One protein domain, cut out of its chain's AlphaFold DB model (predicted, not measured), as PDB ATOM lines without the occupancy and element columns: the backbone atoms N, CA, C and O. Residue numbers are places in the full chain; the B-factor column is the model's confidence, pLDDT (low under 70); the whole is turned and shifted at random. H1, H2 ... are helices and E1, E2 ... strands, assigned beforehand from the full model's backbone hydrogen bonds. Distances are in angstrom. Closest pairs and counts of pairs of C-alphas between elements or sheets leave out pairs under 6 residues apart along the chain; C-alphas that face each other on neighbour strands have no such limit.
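This is residues 2 to 78 of the 239 residues of an uncharacterized protein of Bacteroides sp. 9_1_42FAA (UniProt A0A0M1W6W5). A long, twisted sheet of three antiparallel strands makes one end of a rod, and a single helix, H1, sticks out from it as an arm, meeting the sheet only with its last residues. Residues 2 to 20, of which 10 to 20 belong to H1, stand free. The printed part has 77 residues, with the order H1, E1, E2, E3 along the chain; the class is mixed, helices and strands, and the sheet order is E1, E2, E3. The whole is extended, with a radius of gyration of the C-alphas of 20.0 A and spans of 68 by 23 by 16 A.

E2, residues 48 to 58, is 29.9 A long and bends by 65 degrees at residue 55. E3, residues 61 to 71, is 27.7 A long, bends by 59 degrees at residue 68 and ends at C-alpha 71, (-6.172, -12.702, 13.135). E1, residues 33 to 39, measures 19.9 A. H1, residues 10 to 23, also measures 19.9 A and begins at C-alpha 10, (-50.105, -29.351, 3.906).

E1, E2 and E3 form a meander, each strand the antiparallel neighbour of the one before. E2 is the inner strand. E1 and E2 are a hairpin at 151 degrees, with N 35 and O 52 2.9 A apart, within hydrogen-bond range. E2 and E3 are a hairpin at 166 degrees, with N 51 and O 68 at 2.8 A and N 63 and O 56 at 2.8 A, both within that range. H1 only grazes the sheet, with its residues 22 to 23; its closest C-alphas to E3 are those of Ile 22 and Lys 63, 7.5 A apart. In H1 every O i to N i+4 pair is within hydrogen-bond range.

The C-alphas farthest apart, those of Lys 4 and Asn 74, are 68.6 A from each other. Without the free stretch, the body spans 41 by 20 by 15 A. The printed part has no cut; the link E2 to E3 is tight, and the other two are short. Mean pLDDT of the printed part is 89.9, and residues 2 to 4 are under 70.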
ATOM      1  N   HIS A   2     -56.325 -35.808  -6.322       52.25
ATOM      2  CA  HIS A   2     -56.344 -35.583  -4.875       52.25
ATOM      3  C   HIS A   2     -56.220 -36.937  -4.174       52.25
ATOM      4  O   HIS A   2     -57.196 -37.674  -4.049       52.25
ATOM      5  N   SER A   3     -55.003 -37.280  -3.756       58.19
ATOM      6  CA  SER A   3     -54.789 -38.342  -2.775       58.19
ATOM      7  C   SER A   3     -55.603 -37.992  -1.522       58.19
ATOM      8  O   SER A   3     -55.409 -36.931  -0.928       58.19
ATOM      9  N   LYS A   4     -56.539 -38.870  -1.134       60.81
ATOM     10  CA  LYS A   4     -57.432 -38.713   0.033       60.81
ATOM     11  C   LYS A   4     -56.691 -38.662   1.385       60.81
ATOM     12  O   LYS A   4     -57.341 -38.559   2.417       60.81
ATOM     13  N   LEU A   5     -55.358 -38.724   1.386       73.56
ATOM     14  CA  LEU A   5     -54.508 -38.804   2.575       73.56
ATOM     15  C   LEU A   5     -53.684 -37.532   2.843       73.56
ATOM     16  O   LEU A   5     -53.005 -37.470   3.862       73.56
ATOM     17  N   CYS A   6     -53.711 -36.513   1.971       76.25
ATOM     18  CA  CYS A   6     -52.936 -35.286   2.195       76.25
ATOM     19  C   CYS A   6     -53.710 -34.302   3.102       76.25
ATOM     20  O   CYS A   6     -54.797 -33.860   2.711       76.25
ATOM     21  N   PRO A   7     -53.190 -33.933   4.291       83.81
ATOM     22  CA  PRO A   7     -53.875 -33.023   5.207       83.81
ATOM     23  C   PRO A   7     -54.194 -31.666   4.564       83.81
ATOM     24  O   PRO A   7     -53.404 -31.120   3.786       83.81
ATOM     25  N   LYS A   8     -55.343 -31.074   4.918       85.81
ATOM     26  CA  LYS A   8     -55.707 -29.724   4.454       85.81
ATOM     27  C   LYS A   8     -54.608 -28.725   4.839       85.81
ATOM     28  O   LYS A   8     -54.203 -28.655   5.992       85.81
ATOM     29  N   GLY A   9     -54.141 -27.938   3.868       87.69
ATOM     30  CA  GLY A   9     -53.105 -26.919   4.082       87.69
ATOM     31  C   GLY A   9     -51.663 -27.437   4.088       87.69
ATOM     32  O   GLY A   9     -50.749 -26.618   4.194       87.69
ATOM     33  N   PHE A  10     -51.440 -28.746   3.904       91.69
ATOM     34  CA  PHE A  10     -50.105 -29.351   3.906       91.69
ATOM     35  C   PHE A  10     -49.139 -28.659   2.940       91.69
ATOM     36  O   PHE A  10     -48.059 -28.267   3.356       91.69
ATOM     37  N   LEU A  11     -49.540 -28.421   1.683       91.31
ATOM     38  CA  LEU A  11     -48.668 -27.783   0.687       91.31
ATOM     39  C   LEU A  11     -48.177 -26.395   1.135       91.31
ATOM     40  O   LEU A  11     -47.005 -26.070   0.975       91.31
ATOM     41  N   LYS A  12     -49.056 -25.585   1.736       94.38
ATOM     42  CA  LYS A  12     -48.704 -24.239   2.209       94.38
ATOM     43  C   LYS A  12     -47.734 -24.302   3.388       94.38
ATOM     44  O   LYS A  12     -46.783 -23.526   3.434       94.38
ATOM     45  N   LEU A  13     -47.971 -25.221   4.326       94.69
ATOM     46  CA  LEU A  13     -47.071 -25.457   5.454       94.69
ATOM     47  C   LEU A  13     -45.719 -25.989   4.978       94.69
ATOM     48  O   LEU A  13     -44.695 -25.473   5.399       94.69
ATOM     49  N   PHE A  14     -45.718 -26.940   4.048       93.25
ATOM     50  CA  PHE A  14     -44.515 -27.510   3.459       93.25
ATOM     51  C   PHE A  14     -43.652 -26.440   2.782       93.25
ATOM     52  O   PHE A  14     -42.472 -26.324   3.099       93.25
ATOM     53  N   ILE A  15     -44.245 -25.601   1.924       93.81
ATOM     54  CA  ILE A  15     -43.528 -24.500   1.261       93.81
ATOM     55  C   ILE A  15     -42.974 -23.510   2.292       93.81
ATOM     56  O   ILE A  15     -41.817 -23.110   2.192       93.81
ATOM     57  N   LYS A  16     -43.768 -23.134   3.305       94.69
ATOM     58  CA  LYS A  16     -43.317 -22.225   4.370       94.69
ATOM     59  C   LYS A  16     -42.147 -22.816   5.162       94.69
ATOM     60  O   LYS A  16     -41.188 -22.105   5.444       94.69
ATOM     61  N   SER A  17     -42.209 -24.102   5.501       92.31
ATOM     62  CA  SER A  17     -41.128 -24.800   6.198       92.31
ATOM     63  C   SER A  17     -39.866 -24.875   5.345       92.31
ATOM     64  O   SER A  17     -38.790 -24.561   5.842       92.31
ATOM     65  N   LEU A  18     -39.990 -25.216   4.057       90.12
ATOM     66  CA  LEU A  18     -38.860 -25.261   3.127       90.12
ATOM     67  C   LEU A  18     -38.200 -23.884   2.992       90.12
ATOM     68  O   LEU A  18     -36.985 -23.774   3.124       90.12
ATOM     69  N   TYR A  19     -39.002 -22.830   2.805       90.94
ATOM     70  CA  TYR A  19     -38.514 -21.452   2.773       90.94
ATOM     71  C   TYR A  19     -37.733 -21.111   4.047       90.94
ATOM     72  O   TYR A  19     -36.595 -20.665   3.956       90.94
ATOM     73  N   ASN A  20     -38.294 -21.403   5.225       91.25
ATOM     74  CA  ASN A  20     -37.634 -21.151   6.506       91.25
ATOM     75  C   ASN A  20     -36.314 -21.927   6.655       91.25
ATOM     76  O   ASN A  20     -35.345 -21.371   7.159       91.25
ATOM     77  N   ILE A  21     -36.248 -23.185   6.204       89.44
ATOM     78  CA  ILE A  21     -35.012 -23.985   6.225       89.44
ATOM     79  C   ILE A  21     -33.955 -23.369   5.298       89.44
ATOM     80  O   ILE A  21     -32.790 -23.258   5.685       89.44
ATOM     81  N   ILE A  22     -34.355 -22.928   4.100       88.38
ATOM     82  CA  ILE A  22     -33.452 -22.315   3.117       88.38
ATOM     83  C   ILE A  22     -32.877 -20.995   3.648       88.38
ATOM     84  O   ILE A  22     -31.667 -20.801   3.573       88.38
ATOM     85  N   VAL A  23     -33.707 -20.116   4.224       88.00
ATOM     86  CA  VAL A  23     -33.272 -18.776   4.676       88.00
ATOM     87  C   VAL A  23     -32.698 -18.736   6.096       88.00
ATOM     88  O   VAL A  23     -32.139 -17.721   6.499       88.00
ATOM     89  N   SER A  24     -32.844 -19.810   6.874       88.88
ATOM     90  CA  SER A  24     -32.309 -19.889   8.238       88.88
ATOM     91  C   SER A  24     -30.782 -19.788   8.251       88.88
ATOM     92  O   SER A  24     -30.117 -20.385   7.407       88.88
ATOM     93  N   THR A  25     -30.211 -19.135   9.259       86.50
ATOM     94  CA  THR A  25     -28.764 -19.154   9.538       86.50
ATOM     95  C   THR A  25     -28.303 -20.461  10.185       86.50
ATOM     96  O   THR A  25     -27.112 -20.701  10.323       86.50
ATOM     97  N   VAL A  26     -29.227 -21.346  10.564       86.62
ATOM     98  CA  VAL A  26     -28.903 -22.655  11.134       86.62
ATOM     99  C   VAL A  26     -28.932 -23.722  10.040       86.62
ATOM    100  O   VAL A  26     -29.857 -23.799   9.221       86.62
ATOM    101  N   HIS A  27     -27.921 -24.584  10.042       87.75
ATOM    102  CA  HIS A  27     -27.754 -25.692   9.104       87.75
ATOM    103  C   HIS A  27     -28.516 -26.953   9.555       87.75
ATOM    104  O   HIS A  27     -27.929 -28.009   9.761       87.75
ATOM    105  N   ILE A  28     -29.834 -26.842   9.753       80.75
ATOM    106  CA  ILE A  28     -30.675 -27.951  10.242       80.75
ATOM    107  C   ILE A  28     -31.002 -28.919   9.097       80.75
ATOM    108  O   ILE A  28     -31.389 -28.472   8.019       80.75
ATOM    109  N   TYR A  29     -30.911 -30.230   9.352       78.06
ATOM    110  CA  TYR A  29     -31.254 -31.319   8.416       78.06
ATOM    111  C   TYR A  29     -30.397 -31.396   7.146       78.06
ATOM    112  O   TYR A  29     -30.770 -32.081   6.193       78.06
ATOM    113  N   LEU A  30     -29.263 -30.699   7.112       78.31
ATOM    114  CA  LEU A  30     -28.383 -30.648   5.953       78.31
ATOM    115  C   LEU A  30     -27.011 -31.202   6.326       78.31
ATOM    116  O   LEU A  30     -26.469 -30.866   7.377       78.31
ATOM    117  N   VAL A  31     -26.442 -32.013   5.434       83.81
ATOM    118  CA  VAL A  31     -25.012 -32.328   5.483       83.81
ATOM    119  C   VAL A  31     -24.255 -31.027   5.258       83.81
ATOM    120  O   VAL A  31     -24.634 -30.228   4.399       83.81
ATOM    121  N   ASN A  32     -23.211 -30.800   6.044       89.50
ATOM    122  CA  ASN A  32     -22.404 -29.604   5.935       89.50
ATOM    123  C   ASN A  32     -20.936 -29.937   5.664       89.50
ATOM    124  O   ASN A  32     -20.469 -31.055   5.864       89.50
ATOM    125  N   THR A  33     -20.236 -28.949   5.130       91.38
ATOM    126  CA  THR A  33     -18.796 -28.960   4.917       91.38
ATOM    127  C   THR A  33     -18.243 -27.627   5.378       91.38
ATOM    128  O   THR A  33     -18.948 -26.614   5.355       91.38
ATOM    129  N   GLU A  34     -16.991 -27.626   5.802       93.31
ATOM    130  CA  GLU A  34     -16.304 -26.422   6.221       93.31
ATOM    131  C   GLU A  34     -15.256 -26.036   5.188       93.31
ATOM    132  O   GLU A  34     -14.436 -26.859   4.778       93.31
ATOM    133  N   ILE A  35     -15.292 -24.775   4.766       94.94
ATOM    134  CA  ILE A  35     -14.253 -24.188   3.928       94.94
ATOM    135  C   ILE A  35     -13.457 -23.217   4.783       94.94
ATOM    136  O   ILE A  35     -14.020 -22.281   5.350       94.94
ATOM    137  N   ILE A  36     -12.146 -23.441   4.836       95.81
ATOM    138  CA  ILE A  36     -11.200 -22.601   5.562       95.81
ATOM    139  C   ILE A  36     -10.311 -21.872   4.566       95.81
ATOM    140  O   ILE A  36      -9.691 -22.484   3.695       95.81
ATOM    141  N   PHE A  37     -10.217 -20.560   4.739       95.12
ATOM    142  CA  PHE A  37      -9.219 -19.722   4.094       95.12
ATOM    143  C   PHE A  37      -8.205 -19.327   5.158       95.12
ATOM    144  O   PHE A  37      -8.589 -18.757   6.173       95.12
ATOM    145  N   TRP A  38      -6.929 -19.638   4.945       95.25
ATOM    146  CA  TRP A  38      -5.857 -19.306   5.881       95.25
ATOM    147  C   TRP A  38      -4.603 -18.864   5.128       95.25
ATOM    148  O   TRP A  38      -4.367 -19.286   3.994       95.25
ATOM    149  N   GLY A  39      -3.806 -18.001   5.751       95.19
ATOM    150  CA  GLY A  39      -2.584 -17.459   5.163       95.19
ATOM    151  C   GLY A  39      -2.480 -15.954   5.373       95.19
ATOM    152  O   GLY A  39      -2.854 -15.449   6.426       95.19
ATOM    153  N   TYR A  40      -1.959 -15.239   4.377       95.44
ATOM    154  CA  TYR A  40      -1.725 -13.794   4.436       95.44
ATOM    155  C   TYR A  40      -2.480 -13.093   3.310       95.44
ATOM    156  O   TYR A  40      -2.325 -13.467   2.146       95.44
ATOM    157  N   GLY A  41      -3.226 -12.034   3.625       92.25
ATOM    158  CA  GLY A  41      -3.680 -11.088   2.615       92.25
ATOM    159  C   GLY A  41      -2.515 -10.297   2.014       92.25
ATOM    160  O   GLY A  41      -1.408 -10.238   2.561       92.25
ATOM    161  N   GLU A  42      -2.759  -9.642   0.878       90.31
ATOM    162  CA  GLU A  42      -1.736  -8.851   0.174       90.31
ATOM    163  C   GLU A  42      -1.105  -7.791   1.088       90.31
ATOM    164  O   GLU A  42       0.120  -7.663   1.154       90.31
ATOM    165  N   LYS A  43      -1.946  -7.098   1.861       93.12
ATOM    166  CA  LYS A  43      -1.555  -6.014   2.774       93.12
ATOM    167  C   LYS A  43      -1.279  -6.481   4.203       93.12
ATOM    168  O   LYS A  43      -0.811  -5.681   5.011       93.12
ATOM    169  N   ASP A  44      -1.538  -7.748   4.511       92.62
ATOM    170  CA  ASP A  44      -1.419  -8.255   5.874       92.62
ATOM    171  C   ASP A  44       0.039  -8.551   6.217       92.62
ATOM    172  O   ASP A  44       0.790  -9.119   5.413       92.62
ATOM    173  N   ILE A  45       0.431  -8.170   7.432       92.81
ATOM    174  CA  ILE A  45       1.750  -8.467   8.006       92.81
ATOM    175  C   ILE A  45       1.732  -9.831   8.709       92.81
ATOM    176  O   ILE A  45       2.713 -10.570   8.656       92.81
ATOM    177  N   PHE A  46       0.609 -10.173   9.338       94.38
ATOM    178  CA  PHE A  46       0.415 -11.390  10.121       94.38
ATOM    179  C   PHE A  46      -0.552 -12.350   9.422       94.38
ATOM    180  O   PHE A  46      -1.374 -11.900   8.620       94.38
ATOM    181  N   PRO A  47      -0.466 -13.661   9.708       94.88
ATOM    182  CA  PRO A  47      -1.404 -14.613   9.153       94.88
ATOM    183  C   PRO A  47      -2.780 -14.487   9.814       94.88
ATOM    184  O   PRO A  47      -2.922 -14.055  10.961       94.88
ATOM    185  N   SER A  48      -3.799 -14.924   9.095       96.06
ATOM    186  CA  SER A  48      -5.155 -15.062   9.610       96.06
ATOM    187  C   SER A  48      -5.819 -16.304   9.037       96.06
ATOM    188  O   SER A  48      -5.324 -16.909   8.077       96.06
ATOM    189  N   TYR A  49      -6.945 -16.683   9.631       96.56
ATOM    190  CA  TYR A  49      -7.884 -17.593   9.002       96.56
ATOM    191  C   TYR A  49      -9.321 -17.094   9.152       96.56
ATOM    192  O   TYR A  49      -9.663 -16.398  10.109       96.56
ATOM    193  N   VAL A  50     -10.167 -17.521   8.220       96.94
ATOM    194  CA  VAL A  50     -11.624 -17.453   8.320       96.94
ATOM    195  C   VAL A  50     -12.219 -18.775   7.848       96.94
ATOM    196  O   VAL A  50     -11.768 -19.352   6.854       96.94
ATOM    197  N   SER A  51     -13.225 -19.264   8.563       96.75
ATOM    198  CA  SER A  51     -13.918 -20.508   8.255       96.75
ATOM    199  C   SER A  51     -15.414 -20.284   8.041       96.75
ATOM    200  O   SER A  51     -16.071 -19.458   8.689       96.75
ATOM    201  N   PHE A  52     -15.972 -21.043   7.100       95.62
ATOM    202  CA  PHE A  52     -17.384 -21.001   6.749       95.62
ATOM    203  C   PHE A  52     -17.976 -22.401   6.755       95.62
ATOM    204  O   PHE A  52     -17.420 -23.310   6.141       95.62
ATOM    205  N   VAL A  53     -19.151 -22.556   7.365       94.62
ATOM    206  CA  VAL A  53     -19.977 -23.754   7.189       94.62
ATOM    207  C   VAL A  53     -20.847 -23.571   5.955       94.62
ATOM    208  O   VAL A  53     -21.519 -22.554   5.808       94.62
ATOM    209  N   ILE A  54     -20.862 -24.569   5.081       93.38
ATOM    210  CA  ILE A  54     -21.669 -24.628   3.862       93.38
ATOM    211  C   ILE A  54     -22.545 -25.872   3.922       93.38
ATOM    212  O   ILE A  54     -22.097 -26.914   4.381       93.38
ATOM    213  N   SER A  55     -23.792 -25.790   3.449       92.62
ATOM    214  CA  SER A  55     -24.732 -26.926   3.566       92.62
ATOM    215  C   SER A  55     -25.637 -27.198   2.369       92.62
ATOM    216  O   SER A  55     -26.160 -28.297   2.230       92.62
ATOM    217  N   SER A  56     -25.900 -26.201   1.522       89.25
ATOM    218  CA  SER A  56     -26.820 -26.353   0.393       89.25
ATOM    219  C   SER A  56     -26.637 -25.220  -0.611       89.25
ATOM    220  O   SER A  56     -25.999 -24.211  -0.306       89.25
ATOM    221  N   ALA A  57     -27.228 -25.373  -1.792       89.31
ATOM    222  CA  ALA A  57     -27.366 -24.320  -2.782       89.31
ATOM    223  C   ALA A  57     -28.812 -24.272  -3.292       89.31
ATOM    224  O   ALA A  57     -29.425 -25.308  -3.548       89.31
ATOM    225  N   PHE A  58     -29.353 -23.066  -3.445       89.12
ATOM    226  CA  PHE A  58     -30.694 -22.819  -3.965       89.12
ATOM    227  C   PHE A  58     -30.677 -21.570  -4.848       89.12
ATOM    228  O   PHE A  58     -30.080 -20.564  -4.471       89.12
ATOM    229  N   ASP A  59     -31.315 -21.639  -6.018       91.25
ATOM    230  CA  ASP A  59     -31.420 -20.522  -6.973       91.25
ATOM    231  C   ASP A  59     -30.067 -19.841  -7.279       91.25
ATOM    232  O   ASP A  59     -29.896 -18.626  -7.180       91.25
ATOM    233  N   GLY A  60     -29.045 -20.658  -7.557       92.31
ATOM    234  CA  GLY A  60     -27.691 -20.181  -7.862       92.31
ATOM    235  C   GLY A  60     -26.934 -19.564  -6.677       92.31
ATOM    236  O   GLY A  60     -25.855 -19.010  -6.875       92.31
ATOM    237  N   ARG A  61     -27.461 -19.656  -5.450       91.31
ATOM    238  CA  ARG A  61     -26.832 -19.127  -4.232       91.31
ATOM    239  C   ARG A  61     -26.485 -20.252  -3.273       91.31
ATOM    240  O   ARG A  61     -27.297 -21.136  -3.023       91.31
ATOM    241  N   ILE A  62     -25.287 -20.196  -2.705       91.94
ATOM    242  CA  ILE A  62     -24.845 -21.132  -1.671       91.94
ATOM    243  C   ILE A  62     -25.327 -20.630  -0.308       91.94
ATOM    244  O   ILE A  62     -25.211 -19.444  -0.000       91.94
ATOM    245  N   LYS A  63     -25.842 -21.538   0.520       91.94
ATOM    246  CA  LYS A  63     -26.110 -21.293   1.937       91.94
ATOM    247  C   LYS A  63     -24.830 -21.516   2.735       91.94
ATOM    248  O   LYS A  63     -24.390 -22.664   2.870       91.94
ATOM    249  N   TYR A  64     -24.298 -20.437   3.299       93.44
ATOM    250  CA  TYR A  64     -23.120 -20.456   4.157       93.44
ATOM    251  C   TYR A  64     -23.295 -19.570   5.397       93.44
ATOM    252  O   TYR A  64     -24.034 -18.586   5.352       93.44
ATOM    253  N   THR A  65     -22.589 -19.890   6.481       94.38
ATOM    254  CA  THR A  65     -22.421 -19.008   7.647       94.38
ATOM    255  C   THR A  65     -20.965 -18.954   8.077       94.38
ATOM    256  O   THR A  65     -20.251 -19.948   7.962       94.38
ATOM    257  N   ASN A  66     -20.523 -17.805   8.593       95.00
ATOM    258  CA  ASN A  66     -19.232 -17.711   9.276       95.00
ATOM    259  C   ASN A  66     -19.251 -18.627  10.512       95.00
ATOM    260  O   ASN A  66     -20.265 -18.682  11.215       95.00
ATOM    261  N   LYS A  67     -18.171 -19.384  10.716       93.31
ATOM    262  CA  LYS A  67     -18.025 -20.304  11.848       93.31
ATOM    263  C   LYS A  67     -17.030 -19.761  12.863       93.31
ATOM    264  O   LYS A  67     -17.365 -19.644  14.038       93.31
ATOM    265  N   SER A  68     -15.822 -19.452  12.409       95.06
ATOM    266  CA  SER A  68     -14.761 -18.881  13.229       95.06
ATOM    267  C   SER A  68     -13.796 -18.055  12.383       95.06
ATOM    268  O   SER A  68     -13.680 -18.218  11.167       95.06
ATOM    269  N   GLU A  69     -13.094 -17.148  13.045       96.06
ATOM    270  CA  GLU A  69     -12.006 -16.378  12.460       96.06
ATOM    271  C   GLU A  69     -10.954 -16.085  13.523       96.06
ATOM    272  O   GLU A  69     -11.262 -15.962  14.712       96.06
ATOM    273  N   TYR A  70      -9.706 -15.959  13.088       95.94
ATOM    274  CA  TYR A  70      -8.622 -15.515  13.949       95.94
ATOM    275  C   TYR A  70      -7.611 -14.705  13.150       95.94
ATOM    276  O   TYR A  70      -7.172 -15.118  12.076       95.94
ATOM    277  N   ILE A  71      -7.203 -13.566  13.705       95.69
ATOM    278  CA  ILE A  71      -6.172 -12.702  13.135       95.69
ATOM    279  C   ILE A  71      -5.012 -12.650  14.120       95.69
ATOM    280  O   ILE A  71      -5.158 -12.151  15.241       95.69
ATOM    281  N   VAL A  72      -3.852 -13.151  13.692       95.00
ATOM    282  CA  VAL A  72      -2.627 -13.037  14.483       95.00
ATOM    283  C   VAL A  72      -2.202 -11.567  14.530       95.00
ATOM    284  O   VAL A  72      -2.304 -10.832  13.550       95.00
ATOM    285  N   SER A  73      -1.748 -11.111  15.690       94.00
ATOM    286  CA  SER A  73      -1.293  -9.741  15.918       94.00
ATOM    287  C   SER A  73      -0.223  -9.694  17.008       94.00
ATOM    288  O   SER A  73       0.104 -10.705  17.621       94.00
ATOM    289  N   ASN A  74       0.287  -8.501  17.312       91.00
ATOM    290  CA  ASN A  74       1.235  -8.305  18.415       91.00
ATOM    291  C   ASN A  74       0.651  -8.638  19.802       91.00
ATOM    292  O   ASN A  74       1.413  -8.854  20.737       91.00
ATOM    293  N   ILE A  75      -0.678  -8.632  19.946       89.12
ATOM    294  CA  ILE A  75      -1.368  -8.964  21.203       89.12
ATOM    295  C   ILE A  75      -1.761 -10.446  21.197       89.12
ATOM    296  O   ILE A  75      -1.507 -11.169  22.153       89.12
ATOM    297  N   ASN A  76      -2.342 -10.890  20.084       88.31
ATOM    298  CA  ASN A  76      -2.829 -12.247  19.855       88.31
ATOM    299  C   ASN A  76      -1.842 -12.977  18.938       88.31
ATOM    300  O   ASN A  76      -2.040 -13.041  17.728       88.31
ATOM    301  N   ASN A  77      -0.724 -13.428  19.500       92.31
ATOM    302  CA  ASN A  77       0.467 -13.787  18.728       92.31
ATOM    303  C   ASN A  77       0.461 -15.205  18.128       92.31
ATOM    304  O   ASN A  77       1.274 -15.485  17.249       92.31
ATOM    305  N   ALA A  78      -0.436 -16.089  18.566       93.12
ATOM    306  CA  ALA A  78      -0.507 -17.464  18.091       93.12
ATOM    307  C   ALA A  78      -1.909 -18.057  18.241       93.12
ATOM    308  O   ALA A  78      -2.682 -17.681  19.118       93.12
TER     309      ALA A  78